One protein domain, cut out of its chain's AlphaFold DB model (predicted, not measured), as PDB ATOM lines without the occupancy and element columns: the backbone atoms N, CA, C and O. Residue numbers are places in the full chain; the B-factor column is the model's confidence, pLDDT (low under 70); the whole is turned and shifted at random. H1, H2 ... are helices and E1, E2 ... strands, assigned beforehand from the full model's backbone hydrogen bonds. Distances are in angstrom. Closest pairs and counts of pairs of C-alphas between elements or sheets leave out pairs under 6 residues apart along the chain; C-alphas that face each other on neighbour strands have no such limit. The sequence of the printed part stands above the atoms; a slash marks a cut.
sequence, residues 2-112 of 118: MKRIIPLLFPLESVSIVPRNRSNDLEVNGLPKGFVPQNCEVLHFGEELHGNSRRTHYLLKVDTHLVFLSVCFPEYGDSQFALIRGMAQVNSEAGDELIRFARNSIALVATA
ATOM      1  N   MET A   2      32.918  26.214 144.670       57.53
ATOM      2  CA  MET A   2      32.054  25.495 145.640       57.53
ATOM      3  C   MET A   2      30.544  25.480 145.336       57.53
ATOM      4  O   MET A   2      29.887  24.469 145.563       57.53
ATOM      5  N   LYS A   3      29.992  26.574 144.786       58.94
ATOM      6  CA  LYS A   3      28.544  26.736 144.543       58.94
ATOM      7  C   LYS A   3      27.918  25.691 143.604       58.94
ATOM      8  O   LYS A   3      26.701  25.589 143.598       58.94
ATOM      9  N   ARG A   4      28.704  24.953 142.804       71.31
ATOM     10  CA  ARG A   4      28.174  23.955 141.850       71.31
ATOM     11  C   ARG A   4      28.232  22.508 142.343       71.31
ATOM     12  O   ARG A   4      27.404  21.721 141.920       71.31
ATOM     13  N   ILE A   5      29.165  22.163 143.233       78.00
ATOM     14  CA  ILE A   5      29.395  20.767 143.658       78.00
ATOM     15  C   ILE A   5      28.501  20.383 144.837       78.00
ATOM     16  O   ILE A   5      27.953  19.286 144.861       78.00
ATOM     17  N   ILE A   6      28.302  21.297 145.791       78.69
ATOM     18  CA  ILE A   6      27.452  21.045 146.964       78.69
ATOM     19  C   ILE A   6      26.006  20.683 146.552       78.69
ATOM     20  O   ILE A   6      25.511  19.672 147.043       78.69
ATOM     21  N   PRO A   7      25.357  21.389 145.599       80.81
ATOM     22  CA  PRO A   7      24.062  20.974 145.049       80.81
ATOM     23  C   PRO A   7      23.984  19.565 144.455       80.81
ATOM     24  O   PRO A   7      22.901  18.998 144.395       80.81
ATOM     25  N   LEU A   8      25.100  19.025 143.952       82.38
ATOM     26  CA  LEU A   8      25.124  17.693 143.337       82.38
ATOM     27  C   LEU A   8      25.193  16.590 144.393       82.38
ATOM     28  O   LEU A   8      24.646  15.509 144.187       82.38
ATOM     29  N   LEU A   9      25.869  16.882 145.507       82.81
ATOM     30  CA  LEU A   9      26.101  15.945 146.601       82.81
ATOM     31  C   LEU A   9      24.960  15.901 147.614       82.81
ATOM     32  O   LEU A   9      24.745  14.853 148.214       82.81
ATOM     33  N   PHE A  10      24.258  17.016 147.829       83.88
ATOM     34  CA  PHE A  10      23.262  17.137 148.889       83.88
ATOM     35  C   PHE A  10      21.911  17.611 148.348       83.88
ATOM     36  O   PHE A  10      21.876  18.495 147.488       83.88
ATOM     37  N   PRO A  11      20.791  17.088 148.878       71.06
ATOM     38  CA  PRO A  11      19.468  17.601 148.553       71.06
ATOM     39  C   PRO A  11      19.350  19.048 149.048       71.06
ATOM     40  O   PRO A  11      19.441  19.317 150.242       71.06
ATOM     41  N   LEU A  12      19.183  19.997 148.127       67.44
ATOM     42  CA  LEU A  12      19.252  21.429 148.438       67.44
ATOM     43  C   LEU A  12      18.084  21.959 149.274       67.44
ATOM     44  O   LEU A  12      18.220  23.009 149.897       67.44
ATOM     45  N   GLU A  13      16.944  21.268 149.279       62.97
ATOM     46  CA  GLU A  13      15.692  21.814 149.816       62.97
ATOM     47  C   GLU A  13      15.673  21.967 151.347       62.97
ATOM     48  O   GLU A  13      14.777  22.610 151.886       62.97
ATOM     49  N   SER A  14      16.671  21.439 152.060       56.78
ATOM     50  CA  SER A  14      16.658  21.404 153.530       56.78
ATOM     51  C   SER A  14      18.029  21.573 154.188       56.78
ATOM     52  O   SER A  14      18.180  21.297 155.378       56.78
ATOM     53  N   VAL A  15      19.030  22.038 153.437       69.94
ATOM     54  CA  VAL A  15      20.423  22.041 153.891       69.94
ATOM     55  C   VAL A  15      20.944  23.446 154.171       69.94
ATOM     56  O   VAL A  15      20.969  24.303 153.288       69.94
ATOM     57  N   SER A  16      21.432  23.676 155.392       76.56
ATOM     58  CA  SER A  16      22.198  24.878 155.732       76.56
ATOM     59  C   SER A  16      23.696  24.582 155.697       76.56
ATOM     60  O   SER A  16      24.150  23.542 156.176       76.56
ATOM     61  N   ILE A  17      24.465  25.496 155.099       79.00
ATOM     62  CA  ILE A  17      25.922  25.382 154.980       79.00
ATOM     63  C   ILE A  17      26.547  26.460 155.852       79.00
ATOM     64  O   ILE A  17      26.352  27.650 155.593       79.00
ATOM     65  N   VAL A  18      27.311  26.052 156.861       78.62
ATOM     66  CA  VAL A  18      27.985  26.974 157.781       78.62
ATOM     67  C   VAL A  18      29.497  26.727 157.775       78.62
ATOM     68  O   VAL A  18      29.935  25.575 157.843       78.62
ATOM     69  N   PRO A  19      30.334  27.779 157.673       77.06
ATOM     70  CA  PRO A  19      31.768  27.644 157.893       77.06
ATOM     71  C   PRO A  19      32.028  27.245 159.344       77.06
ATOM     72  O   PRO A  19      31.471  27.850 160.266       77.06
ATOM     73  N   ARG A  20      32.904  26.267 159.573       71.81
ATOM     74  CA  ARG A  20      33.264  25.884 160.936       71.81
ATOM     75  C   ARG A  20      34.393  26.782 161.436       71.81
ATOM     76  O   ARG A  20      35.523  26.701 160.967       71.81
ATOM     77  N   ASN A  21      34.099  27.642 162.413       52.84
ATOM     78  CA  ASN A  21      35.111  28.494 163.043       52.84
ATOM     79  C   ASN A  21      36.276  27.623 163.550       52.84
ATOM     80  O   ASN A  21      36.077  26.836 164.473       52.84
ATOM     81  N   ARG A  22      37.478  27.815 162.975       53.09
ATOM     82  CA  ARG A  22      38.782  27.157 163.266       53.09
ATOM     83  C   ARG A  22      39.218  26.004 162.349       53.09
ATOM     84  O   ARG A  22      40.324  25.504 162.529       53.09
ATOM     85  N   SER A  23      38.439  25.635 161.338       59.72
ATOM     86  CA  SER A  23      38.854  24.688 160.289       59.72
ATOM     87  C   SER A  23      38.408  25.208 158.924       59.72
ATOM     88  O   SER A  23      37.364  25.841 158.837       59.72
ATOM     89  N   ASN A  24      39.130  24.893 157.845       68.69
ATOM     90  CA  ASN A  24      38.642  25.139 156.475       68.69
ATOM     91  C   ASN A  24      37.449  24.228 156.095       68.69
ATOM     92  O   ASN A  24      37.048  24.177 154.933       68.69
ATOM     93  N   ASP A  25      36.891  23.515 157.075       81.94
ATOM     94  CA  ASP A  25      35.755  22.626 156.923       81.94
ATOM     95  C   ASP A  25      34.445  23.406 156.750       81.94
ATOM     96  O   ASP A  25      34.208  24.451 157.370       81.94
ATOM     97  N   LEU A  26      33.549  22.823 155.959       86.31
ATOM     98  CA  LEU A  26      32.168  23.273 155.820       86.31
ATOM     99  C   LEU A  26      31.247  22.245 156.450       86.31
ATOM    100  O   LEU A  26      31.367  21.050 156.176       86.31
ATOM    101  N   GLU A  27      30.300  22.712 157.245       88.25
ATOM    102  CA  GLU A  27      29.273  21.867 157.833       88.25
ATOM    103  C   GLU A  27      27.963  22.028 157.069       88.25
ATOM    104  O   GLU A  27      27.536  23.138 156.758       88.25
ATOM    105  N   VAL A  28      27.358  20.893 156.747       88.56
ATOM    106  CA  VAL A  28      26.165  20.735 155.926       88.56
ATOM    107  C   VAL A  28      25.115  20.062 156.804       88.56
ATOM    108  O   VAL A  28      25.209  18.865 157.065       88.56
ATOM    109  N   ASN A  29      24.151  20.830 157.300       86.62
ATOM    110  CA  ASN A  29      23.146  20.369 158.263       86.62
ATOM    111  C   ASN A  29      21.824  19.986 157.587       86.62
ATOM    112  O   ASN A  29      21.588  20.364 156.446       86.62
ATOM    113  N   GLY A  30      20.944  19.276 158.305       83.69
ATOM    114  CA  GLY A  30      19.590  18.955 157.826       83.69
ATOM    115  C   GLY A  30      19.529  17.781 156.845       83.69
ATOM    116  O   GLY A  30      18.607  17.698 156.032       83.69
ATOM    117  N   LEU A  31      20.512  16.878 156.897       86.56
ATOM    118  CA  LEU A  31      20.522  15.688 156.053       86.56
ATOM    119  C   LEU A  31      19.525  14.645 156.579       86.56
ATOM    120  O   LEU A  31      19.415  14.464 157.799       86.56
ATOM    121  N   PRO A  32      18.812  13.940 155.679       83.94
ATOM    122  CA  PRO A  32      17.861  12.912 156.074       83.94
ATOM    123  C   PRO A  32      18.566  11.752 156.780       83.94
ATOM    124  O   PRO A  32      19.739  11.461 156.534       83.94
ATOM    125  N   LYS A  33      17.830  11.036 157.631       82.69
ATOM    126  CA  LYS A  33      18.352   9.838 158.286       82.69
ATOM    127  C   LYS A  33      18.748   8.782 157.250       82.69
ATOM    128  O   LYS A  33      17.940   8.372 156.425       82.69
ATOM    129  N   GLY A  34      19.982   8.304 157.347       82.19
ATOM    130  CA  GLY A  34      20.546   7.310 156.439       82.19
ATOM    131  C   GLY A  34      21.103   7.935 155.167       82.19
ATOM    132  O   GLY A  34      21.231   7.233 154.170       82.19
ATOM    133  N   PHE A  35      21.413   9.235 155.191       87.12
ATOM    134  CA  PHE A  35      21.975   9.929 154.047       87.12
ATOM    135  C   PHE A  35      23.249   9.235 153.555       87.12
ATOM    136  O   PHE A  35      24.184   8.966 154.316       87.12
ATOM    137  N   VAL A  36      23.279   8.997 152.248       87.44
ATOM    138  CA  VAL A  36      24.442   8.526 151.504       87.44
ATOM    139  C   VAL A  36      24.647   9.496 150.338       87.44
ATOM    140  O   VAL A  36      23.660   9.844 149.685       87.44
ATOM    141  N   PRO A  37      25.887   9.941 150.062       88.88
ATOM    142  CA  PRO A  37      26.171  10.782 148.905       88.88
ATOM    143  C   PRO A  37      25.686  10.148 147.593       88.88
ATOM    144  O   PRO A  37      25.861   8.950 147.369       88.88
ATOM    145  N   GLN A  38      25.089  10.960 146.721       88.00
ATOM    146  CA  GLN A  38      24.606  10.556 145.397       88.00
ATOM    147  C   GLN A  38      25.283  11.392 144.303       88.00
ATOM    148  O   GLN A  38      25.949  12.384 144.593       88.00
ATOM    149  N   ASN A  39      25.117  10.989 143.037       90.00
ATOM    150  CA  ASN A  39      25.694  11.671 141.864       90.00
ATOM    151  C   ASN A  39      27.225  11.825 141.929       90.00
ATOM    152  O   ASN A  39      27.797  12.809 141.458       90.00
ATOM    153  N   CYS A  40      27.889  10.843 142.532       93.06
ATOM    154  CA  CYS A  40      29.325  10.822 142.743       93.06
ATOM    155  C   CYS A  40      29.870   9.396 142.624       93.06
ATOM    156  O   CYS A  40      29.164   8.423 142.888       93.06
ATOM    157  N   GLU A  41      31.149   9.278 142.290       95.00
ATOM    158  CA  GLU A  41      31.905   8.031 142.399       95.00
ATOM    159  C   GLU A  41      32.563   7.967 143.786       95.00
ATOM    160  O   GLU A  41      33.248   8.906 144.196       95.00
ATOM    161  N   VAL A  42      32.360   6.873 144.524       95.19
ATOM    162  CA  VAL A  42      33.019   6.651 145.821       95.19
ATOM    163  C   VAL A  42      34.379   6.003 145.573       95.19
ATOM    164  O   VAL A  42      34.446   4.845 145.173       95.19
ATOM    165  N   LEU A  43      35.461   6.736 145.832       95.12
ATOM    166  CA  LEU A  43      36.831   6.244 145.646       95.12
ATOM    167  C   LEU A  43      37.342   5.492 146.878       95.12
ATOM    168  O   LEU A  43      37.995   4.458 146.760       95.12
ATOM    169  N   HIS A  44      37.045   6.016 148.069       93.69
ATOM    170  CA  HIS A  44      37.353   5.372 149.343       93.69
ATOM    171  C   HIS A  44      36.245   5.638 150.360       93.69
ATOM    172  O   HIS A  44      35.646   6.714 150.368       93.69
ATOM    173  N   PHE A  45      36.015   4.671 151.247       92.62
ATOM    174  CA  PHE A  45      35.067   4.795 152.346       92.62
ATOM    175  C   PHE A  45      35.615   4.137 153.617       92.62
ATOM    176  O   PHE A  45      36.435   3.222 153.546       92.62
ATOM    177  N   GLY A  46      35.142   4.594 154.773       90.94
ATOM    178  CA  GLY A  46      35.362   3.927 156.053       90.94
ATOM    179  C   GLY A  46      34.438   4.470 157.129       90.94
ATOM    180  O   GLY A  46      33.873   5.552 156.985       90.94
ATOM    181  N   GLU A  47      34.272   3.713 158.203       89.50
ATOM    182  CA  GLU A  47      33.333   4.034 159.270       89.50
ATOM    183  C   GLU A  47      34.041   4.070 160.623       89.50
ATOM    184  O   GLU A  47      34.875   3.221 160.927       89.50
ATOM    185  N   GLU A  48      33.705   5.080 161.415       88.06
ATOM    186  CA  GLU A  48      34.139   5.293 162.787       88.06
ATOM    187  C   GLU A  48      32.920   5.120 163.704       88.06
ATOM    188  O   GLU A  48      31.882   5.760 163.498       88.06
ATOM    189  N   LEU A  49      33.046   4.273 164.727       82.00
ATOM    190  CA  LEU A  49      32.056   4.130 165.794       82.00
ATOM    191  C   LEU A  49      32.610   4.746 167.079       82.00
ATOM    192  O   LEU A  49      33.693   4.376 167.534       82.00
ATOM    193  N   HIS A  50      31.857   5.667 167.677       73.31
ATOM    194  CA  HIS A  50      32.188   6.287 168.957       73.31
ATOM    195  C   HIS A  50      30.971   6.229 169.884       73.31
ATOM    196  O   HIS A  50      30.037   7.025 169.756       73.31
ATOM    197  N   GLY A  51      30.958   5.253 170.797       76.38
ATOM    198  CA  GLY A  51      29.760   4.918 171.568       76.38
ATOM    199  C   GLY A  51      28.619   4.505 170.634       76.38
ATOM    200  O   GLY A  51      28.794   3.630 169.790       76.38
ATOM    201  N   ASN A  52      27.475   5.179 170.753       72.81
ATOM    202  CA  ASN A  52      26.318   4.997 169.869       72.81
ATOM    203  C   ASN A  52      26.310   5.963 168.669       72.81
ATOM    204  O   ASN A  52      25.399   5.920 167.842       72.81
ATOM    205  N   SER A  53      27.300   6.856 168.571       79.56
ATOM    206  CA  SER A  53      27.453   7.745 167.421       79.56
ATOM    207  C   SER A  53      28.274   7.062 166.335       79.56
ATOM    208  O   SER A  53      29.255   6.364 166.604       79.56
ATOM    209  N   ARG A  54      27.897   7.309 165.085       86.38
ATOM    210  CA  ARG A  54      28.584   6.771 163.911       86.38
ATOM    211  C   ARG A  54      29.049   7.911 163.028       86.38
ATOM    212  O   ARG A  54      28.360   8.917 162.883       86.38
ATOM    213  N   ARG A  55      30.209   7.766 162.407       90.25
ATOM    214  CA  ARG A  55      30.683   8.695 161.386       90.25
ATOM    215  C   ARG A  55      31.206   7.910 160.200       90.25
ATOM    216  O   ARG A  55      32.117   7.106 160.339       90.25
ATOM    217  N   THR A  56      30.665   8.177 159.022       92.00
ATOM    218  CA  THR A  56      31.132   7.553 157.783       92.00
ATOM    219  C   THR A  56      31.940   8.565 156.988       92.00
ATOM    220  O   THR A  56      31.470   9.659 156.685       92.00
ATOM    221  N   HIS A  57      33.172   8.210 156.661       94.38
ATOM    222  CA  HIS A  57      34.100   9.001 155.871       94.38
ATOM    223  C   HIS A  57      34.039   8.569 154.408       94.38
ATOM    224  O   HIS A  57      34.073   7.377 154.115       94.38
ATOM    225  N   TYR A  58      34.011   9.543 153.502       94.94
ATOM    226  CA  TYR A  58      33.973   9.325 152.063       94.94
ATOM    227  C   TYR A  58      35.014  10.190 151.366       94.94
ATOM    228  O   TYR A  58      35.035  11.408 151.551       94.94
ATOM    229  N   LEU A  59      35.824   9.571 150.510       96.62
ATOM    230  CA  LEU A  59      36.486  10.268 149.417       96.62
ATOM    231  C   LEU A  59      35.673  10.037 148.149       96.62
ATOM    232  O   LEU A  59      35.533   8.903 147.689       96.62
ATOM    233  N   LEU A  60      35.152  11.122 147.595       96.12
ATOM    234  CA  LEU A  60      34.265  11.117 146.444       96.12
ATOM    235  C   LEU A  60      34.935  11.798 145.260       96.12
ATOM    236  O   LEU A  60      35.687  12.757 145.435       96.12
ATOM    237  N   LYS A  61      34.579  11.366 144.057       95.19
ATOM    238  CA  LYS A  61      34.787  12.120 142.827       95.19
ATOM    239  C   LYS A  61      33.439  12.600 142.299       95.19
ATOM    240  O   LYS A  61      32.522  11.810 142.085       95.19
ATOM    241  N   VAL A  62      33.331  13.907 142.097       92.81
ATOM    242  CA  VAL A  62      32.157  14.583 141.541       92.81
ATOM    243  C   VAL A  62      32.627  15.359 140.326       92.81
ATOM    244  O   VAL A  62      33.337  16.356 140.467       92.81
ATOM    245  N   ASP A  63      32.254  14.885 139.139       90.88
ATOM    246  CA  ASP A  63      32.736  15.439 137.872       90.88
ATOM    247  C   ASP A  63      34.285  15.510 137.853       90.88
ATOM    248  O   ASP A  63      34.968  14.482 137.914       90.88
ATOM    249  N   THR A  64      34.850  16.716 137.826       92.50
ATOM    250  CA  THR A  64      36.291  16.999 137.764       92.50
ATOM    251  C   THR A  64      36.916  17.285 139.132       92.50
ATOM    252  O   THR A  64      38.035  17.796 139.214       92.50
ATOM    253  N   HIS A  65      36.208  16.981 140.222       94.00
ATOM    254  CA  HIS A  65      36.630  17.324 141.578       94.00
ATOM    255  C   HIS A  65      36.639  16.124 142.509       94.00
ATOM    256  O   HIS A  65      35.812  15.223 142.414       94.00
ATOM    257  N   LEU A  66      37.563  16.169 143.458       95.31
ATOM    258  CA  LEU A  66      37.640  15.290 144.608       95.31
ATOM    259  C   LEU A  66      37.033  16.008 145.809       95.31
ATOM    260  O   LEU A  66      37.321  17.184 146.030       95.31
ATOM    261  N   VAL A  67      36.224  15.302 146.592       94.88
ATOM    262  CA  VAL A  67      35.607  15.818 147.818       94.88
ATOM    263  C   VAL A  67      35.840  14.816 148.936       94.88
ATOM    264  O   VAL A  67      35.413  13.667 148.842       94.88
ATOM    265  N   PHE A  68      36.501  15.252 150.006       95.25
ATOM    266  CA  PHE A  68      36.600  14.475 151.236       95.25
ATOM    267  C   PHE A  68      35.569  14.986 152.235       95.25
ATOM    268  O   PHE A  68      35.611  16.154 152.634       95.25
ATOM    269  N   LEU A  69      34.646  14.115 152.639       93.75
ATOM    270  CA  LEU A  69      33.612  14.454 153.606       93.75
ATOM    271  C   LEU A  69      33.394  13.360 154.649       93.75
ATOM    272  O   LEU A  69      33.750  12.198 154.455       93.75
ATOM    273  N   SER A  70      32.762  13.739 155.753       92.75
ATOM    274  CA  SER A  70      32.294  12.826 156.792       92.75
ATOM    275  C   SER A  70      30.810  13.042 157.038       92.75
ATOM    276  O   SER A  70      30.431  14.158 157.370       92.75
ATOM    277  N   VAL A  71      29.987  12.002 156.933       91.69
ATOM    278  CA  VAL A  71      28.587  12.027 157.377       91.69
ATOM    279  C   VAL A  71      28.544  11.593 158.838       91.69
ATOM    280  O   VAL A  71      28.992  10.499 159.178       91.69
ATOM    281  N   CYS A  72      28.039  12.463 159.701       89.12
ATOM    282  CA  CYS A  72      27.923  12.248 161.134       89.12
ATOM    283  C   CYS A  72      26.490  11.842 161.495       89.12
ATOM    284  O   CYS A  72      25.521  12.513 161.135       89.12
ATOM    285  N   PHE A  73      26.385  10.752 162.246       84.75
ATOM    286  CA  PHE A  73      25.160  10.177 162.780       84.75
ATOM    287  C   PHE A  73      25.187  10.395 164.299       84.75
ATOM    288  O   PHE A  73      25.897   9.660 164.996       84.75
ATOM    289  N   PRO A  74      24.506  11.431 164.816       75.25
ATOM    290  CA  PRO A  74      24.469  11.665 166.251       75.25
ATOM    291  C   PRO A  74      23.704  10.541 166.959       75.25
ATOM    292  O   PRO A  74      22.770   9.966 166.404       75.25
ATOM    293  N   GLU A  75      24.101  10.245 168.197       68.12
ATOM    294  CA  GLU A  75      23.402   9.293 169.073       68.12
ATOM    295  C   GLU A  75      21.960   9.731 169.383       68.12
ATOM    296  O   GLU A  75      21.059   8.898 169.456       68.12
ATOM    297  N   TYR A  76      21.739  11.042 169.525       59.00
ATOM    298  CA  TYR A  76      20.437  11.643 169.802       59.00
ATOM    299  C   TYR A  76      20.086  12.672 168.721       59.00
ATOM    300  O   TYR A  76      20.901  13.530 168.383       59.00
ATOM    301  N   GLY A  77      18.852  12.607 168.219       64.31
ATOM    302  CA  GLY A  77      18.331  13.482 167.167       64.31
ATOM    303  C   GLY A  77      18.240  12.798 165.800       64.31
ATOM    304  O   GLY A  77      18.978  11.866 165.494       64.31
ATOM    305  N   ASP A  78      17.312  13.275 164.970       64.25
ATOM    306  CA  ASP A  78      17.051  12.693 163.645       64.25
ATOM    307  C   ASP A  78      17.881  13.331 162.522       64.25
ATOM    308  O   ASP A  78      17.943  12.804 161.410       64.25
ATOM    309  N   SER A  79      18.539  14.454 162.812       71.56
ATOM    310  CA  SER A  79      19.242  15.256 161.814       71.56
ATOM    311  C   SER A  79      20.696  14.829 161.684       71.56
ATOM    312  O   SER A  79      21.506  15.021 162.592       71.56
ATOM    313  N   GLN A  80      21.038  14.287 160.519       85.88
ATOM    314  CA  GLN A  80      22.422  14.018 160.147       85.88
ATOM    315  C   GLN A  80      23.065  15.294 159.609       85.88
ATOM    316  O   GLN A  80      22.389  16.194 159.100       85.88
ATOM    317  N   PHE A  81      24.387  15.365 159.704       88.38
ATOM    318  CA  PHE A  81      25.152  16.448 159.098       88.38
ATOM    319  C   PHE A  81      26.393  15.897 158.410       88.38
ATOM    320  O   PHE A  81      26.913  14.847 158.792       88.38
ATOM    321  N   ALA A  82      26.871  16.595 157.387       90.69
ATOM    322  CA  ALA A  82      28.127  16.279 156.733       90.69
ATOM    323  C   ALA A  82      29.165  17.367 156.996       90.69
ATOM    324  O   ALA A  82      28.864  18.557 156.990       90.69
ATOM    325  N   LEU A  83      30.407  16.947 157.195       90.62
ATOM    326  CA  LEU A  83      31.572  17.817 157.260       90.62
ATOM    327  C   LEU A  83      32.364  17.644 155.974       90.62
ATOM    328  O   LEU A  83      32.946  16.583 155.763       90.62
ATOM    329  N   ILE A  84      32.401  18.663 155.124       91.56
ATOM    330  CA  ILE A  84      33.305  18.718 153.976       91.56
ATOM    331  C   ILE A  84      34.653  19.199 154.500       91.56
ATOM    332  O   ILE A  84      34.770  20.345 154.919       91.56
ATOM    333  N   ARG A  85      35.657  18.324 154.479       90.56
ATOM    334  CA  ARG A  85      36.996  18.581 155.037       90.56
ATOM    335  C   ARG A  85      38.001  19.071 154.002       90.56
ATOM    336  O   ARG A  85      39.046  19.610 154.345       90.56
ATOM    337  N   GLY A  86      37.715  18.847 152.725       91.38
ATOM    338  CA  GLY A  86      38.582  19.287 151.646       91.38
ATOM    339  C   GLY A  86      37.980  19.023 150.279       91.38
ATOM    340  O   GLY A  86      37.160  18.118 150.101       91.38
ATOM    341  N   MET A  87      38.399  19.833 149.314       91.75
ATOM    342  CA  MET A  87      38.001  19.706 147.922       91.75
ATOM    343  C   MET A  87      39.119  20.206 147.014       91.75
ATOM    344  O   MET A  87      39.710  21.252 147.277       91.75
ATOM    345  N   ALA A  88      39.380  19.474 145.937       93.31
ATOM    346  CA  ALA A  88      40.423  19.798 144.970       93.31
ATOM    347  C   ALA A  88      40.037  19.300 143.572       93.31
ATOM    348  O   ALA A  88      39.135  18.475 143.432       93.31
ATOM    349  N   GLN A  89      40.705  19.791 142.528       93.69
ATOM    350  CA  GLN A  89      40.536  19.242 141.182       93.69
ATOM    351  C   GLN A  89      41.251  17.898 141.046       93.69
ATOM    352  O   GLN A  89      42.306  17.677 141.648       93.69
ATOM    353  N   VAL A  90      40.697  17.013 140.219       93.94
ATOM    354  CA  VAL A  90      41.399  15.794 139.799       93.94
ATOM    355  C   VAL A  90      42.696  16.155 139.064       93.94
ATOM    356  O   VAL A  90      42.753  17.180 138.386       93.94
ATOM    357  N   ASN A  91      43.721  15.306 139.174       93.31
ATOM    358  CA  ASN A  91      45.026  15.482 138.515       93.31
ATOM    359  C   ASN A  91      45.730  16.810 138.859       93.31
ATOM    360  O   ASN A  91      46.422  17.388 138.023       93.31
ATOM    361  N   SER A  92      45.530  17.307 140.081       95.19
ATOM    362  CA  SER A  92      46.246  18.460 140.626       95.19
ATOM    363  C   SER A  92      47.045  18.037 141.855       95.19
ATOM    364  O   SER A  92      46.660  17.087 142.534       95.19
ATOM    365  N   GLU A  93      48.109  18.769 142.182       95.81
ATOM    366  CA  GLU A  93      48.918  18.521 143.386       95.81
ATOM    367  C   GLU A  93      48.051  18.506 144.656       95.81
ATOM    368  O   GLU A  93      48.085  17.553 145.431       95.81
ATOM    369  N   ALA A  94      47.161  19.494 144.800       92.94
ATOM    370  CA  ALA A  94      46.187  19.541 145.891       92.94
ATOM    371  C   ALA A  94      45.222  18.335 145.887       92.94
ATOM    372  O   ALA A  94      44.750  17.904 146.939       92.94
ATOM    373  N   GLY A  95      44.914  17.781 144.711       95.38
ATOM    374  CA  GLY A  95      44.125  16.559 144.563       95.38
ATOM    375  C   GLY A  95      44.849  15.329 145.107       95.38
ATOM    376  O   GLY A  95      44.258  14.560 145.867       95.38
ATOM    377  N   ASP A  96      46.132  15.178 144.785       96.19
ATOM    378  CA  ASP A  96      46.968  14.080 145.281       96.19
ATOM    379  C   ASP A  96      47.166  14.160 146.800       96.19
ATOM    380  O   ASP A  96      47.100  13.147 147.509       96.19
ATOM    381  N   GLU A  97      47.350  15.372 147.328       95.75
ATOM    382  CA  GLU A  97      47.392  15.625 148.769       95.75
ATOM    383  C   GLU A  97      46.070  15.269 149.452       95.75
ATOM    384  O   GLU A  97      46.077  14.587 150.482       95.75
ATOM    385  N   LEU A  98      44.934  15.657 148.861       95.06
ATOM    386  CA  LEU A  98      43.610  15.339 149.393       95.06
ATOM    387  C   LEU A  98      43.354  13.827 149.412       95.06
ATOM    388  O   LEU A  98      42.836  13.314 150.405       95.06
ATOM    389  N   ILE A  99      43.757  13.099 148.365       96.69
ATOM    390  CA  ILE A  99      43.677  11.630 148.322       96.69
ATOM    391  C   ILE A  99      44.496  11.027 149.464       96.69
ATOM    392  O   ILE A  99      43.992  10.178 150.203       96.69
ATOM    393  N   ARG A 100      45.748  11.467 149.636       96.31
ATOM    394  CA  ARG A 100      46.636  10.964 150.693       96.31
ATOM    395  C   ARG A 100      46.054  11.232 152.081       96.31
ATOM    396  O   ARG A 100      45.987  10.323 152.906       96.31
ATOM    397  N   PHE A 101      45.586  12.455 152.317       93.88
ATOM    398  CA  PHE A 101      44.960  12.858 153.573       93.88
ATOM    399  C   PHE A 101      43.692  12.048 153.878       93.88
ATOM    400  O   PHE A 101      43.547  11.527 154.989       93.88
ATOM    401  N   ALA A 102      42.800  11.889 152.897       94.50
ATOM    402  CA  ALA A 102      41.566  11.127 153.051       94.50
ATOM    403  C   ALA A 102      41.847   9.647 153.340       94.50
ATOM    404  O   ALA A 102      41.267   9.084 154.268       94.50
ATOM    405  N   ARG A 103      42.781   9.026 152.606       94.56
ATOM    406  CA  ARG A 103      43.178   7.625 152.818       94.56
ATOM    407  C   ARG A 103      43.763   7.398 154.205       94.56
ATOM    408  O   ARG A 103      43.361   6.449 154.866       94.56
ATOM    409  N   ASN A 104      44.658   8.274 154.659       93.25
ATOM    410  CA  ASN A 104      45.232   8.177 156.001       93.25
ATOM    411  C   ASN A 104      44.152   8.336 157.077       93.25
ATOM    412  O   ASN A 104      44.102   7.549 158.015       93.25
ATOM    413  N   SER A 105      43.248   9.305 156.909       90.56
ATOM    414  CA  SER A 105      42.138   9.531 157.843       90.56
ATOM    415  C   SER A 105      41.209   8.317 157.935       90.56
ATOM    416  O   SER A 105      40.840   7.903 159.029       90.56
ATOM    417  N   ILE A 106      40.856   7.727 156.789       91.00
ATOM    418  CA  ILE A 106      40.006   6.533 156.702       91.00
ATOM    419  C   ILE A 106      40.710   5.310 157.304       91.00
ATOM    420  O   ILE A 106      40.097   4.551 158.049       91.00
ATOM    421  N   ALA A 107      42.000   5.122 157.016       88.94
ATOM    422  CA  ALA A 107      42.770   4.005 157.553       88.94
ATOM    423  C   ALA A 107      42.877   4.069 159.082       88.94
ATOM    424  O   ALA A 107      42.692   3.051 159.743       88.94
ATOM    425  N   LEU A 108      43.104   5.262 159.644       85.31
ATOM    426  CA  LEU A 108      43.175   5.461 161.094       85.31
ATOM    427  C   LEU A 108      41.899   4.981 161.793       85.31
ATOM    428  O   LEU A 108      41.988   4.240 162.772       85.31
ATOM    429  N   VAL A 109      40.723   5.336 161.265       80.62
ATOM    430  CA  VAL A 109      39.446   4.917 161.865       80.62
ATOM    431  C   VAL A 109      39.126   3.445 161.609       80.62
ATOM    432  O   VAL A 109      38.599   2.790 162.499       80.62
ATOM    433  N   ALA A 110      39.524   2.883 160.461       66.19
ATOM    434  CA  ALA A 110      39.363   1.453 160.184       66.19
ATOM    435  C   ALA A 110      40.187   0.564 161.137       66.19
ATOM    436  O   ALA A 110      39.824  -0.584 161.387       66.19
ATOM    437  N   THR A 111      41.295   1.087 161.667       58.12
ATOM    438  CA  THR A 111      42.143   0.388 162.646       58.12
ATOM    439  C   THR A 111      41.800   0.689 164.102       58.12
ATOM    440  O   THR A 111      42.331   0.025 164.993       58.12
ATOM    441  N   ALA A 112      40.944   1.677 164.371       52.84
ATOM    442  CA  ALA A 112      40.578   2.031 165.732       52.84
ATOM    443  C   ALA A 112      39.612   0.967 166.286       52.84
ATOM    444  O   ALA A 112      38.518   0.800 165.740       52.84
TER     445      ALA A 112
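This is residues 2 to 112 of the 118 residues of an uncharacterized protein of Oxalobacter sp (UniProt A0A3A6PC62). One twisted sheet of six antiparallel strands has the long helix H2 packed along one face, over E3, E4 and E5, while the sheet curls round the short helix H1. The hairpin of E1 and E2 makes the side of the sheet away from H2. The printed part has 111 residues with two named helices and six named strands, in the order H1 E1 E2 E3 E4 E5 E6 H2; across the sheet the order is E1 E2 E6 E5 E4 E3, and the class is mixed. It is compact, with a radius of gyration of the C-alphas of 13.5 A and spans of 40 by 36 by 28 A.

H1, residues 2 to 9, begins at C-alpha 2 (32.054, 25.495, 145.640). E1 is residues 16 to 19 and E2 residues 26 to 31. E3, residues 41 to 50, is 26.6 A long, E4, residues 53 to 62, 27.2 A, E5, residues 65 to 73, 25.1 A, and E6, residues 80 to 89, 26.7 A. H2, residues 93 to 111, is 27.3 A long and ends at C-alpha 111 (42.143, 0.388, 162.646).

N 18 and O 27 of E1 and E2 are 2.9 A apart, within hydrogen-bond range, as are N 28 and O 82 of E2 and E6, 2.8 A. E3 E4 E5 E6 form a meander, each strand the antiparallel neighbour of the one before, with N 48 and O 55 at 2.8 A, N 58 and O 69 at 2.8 A, and N 83 and O 70 at 2.8 A. H2 is on the sheet at a height of 8.4 A; its closest C-alphas to E3 are Ile 106 and Gly 46, 5.4 A. H1 is on the sheet too, with Ile 5 and Val 62 of E4 closest, 7.1 A between C-alphas. Every O i to N i+4 pair of H2 is within range, but 1 of 4 in H1, beside 3 of 5 O i to N i+3 pairs.

The farthest C-alphas, Tyr 76 and Asn 91, are 40.0 A apart. The printed part has no cut and no long link. Residues 2 to 3, 12 to 15, 21 to 24, 75 to 78 and 110 to 112 are under 70 in pLDDT.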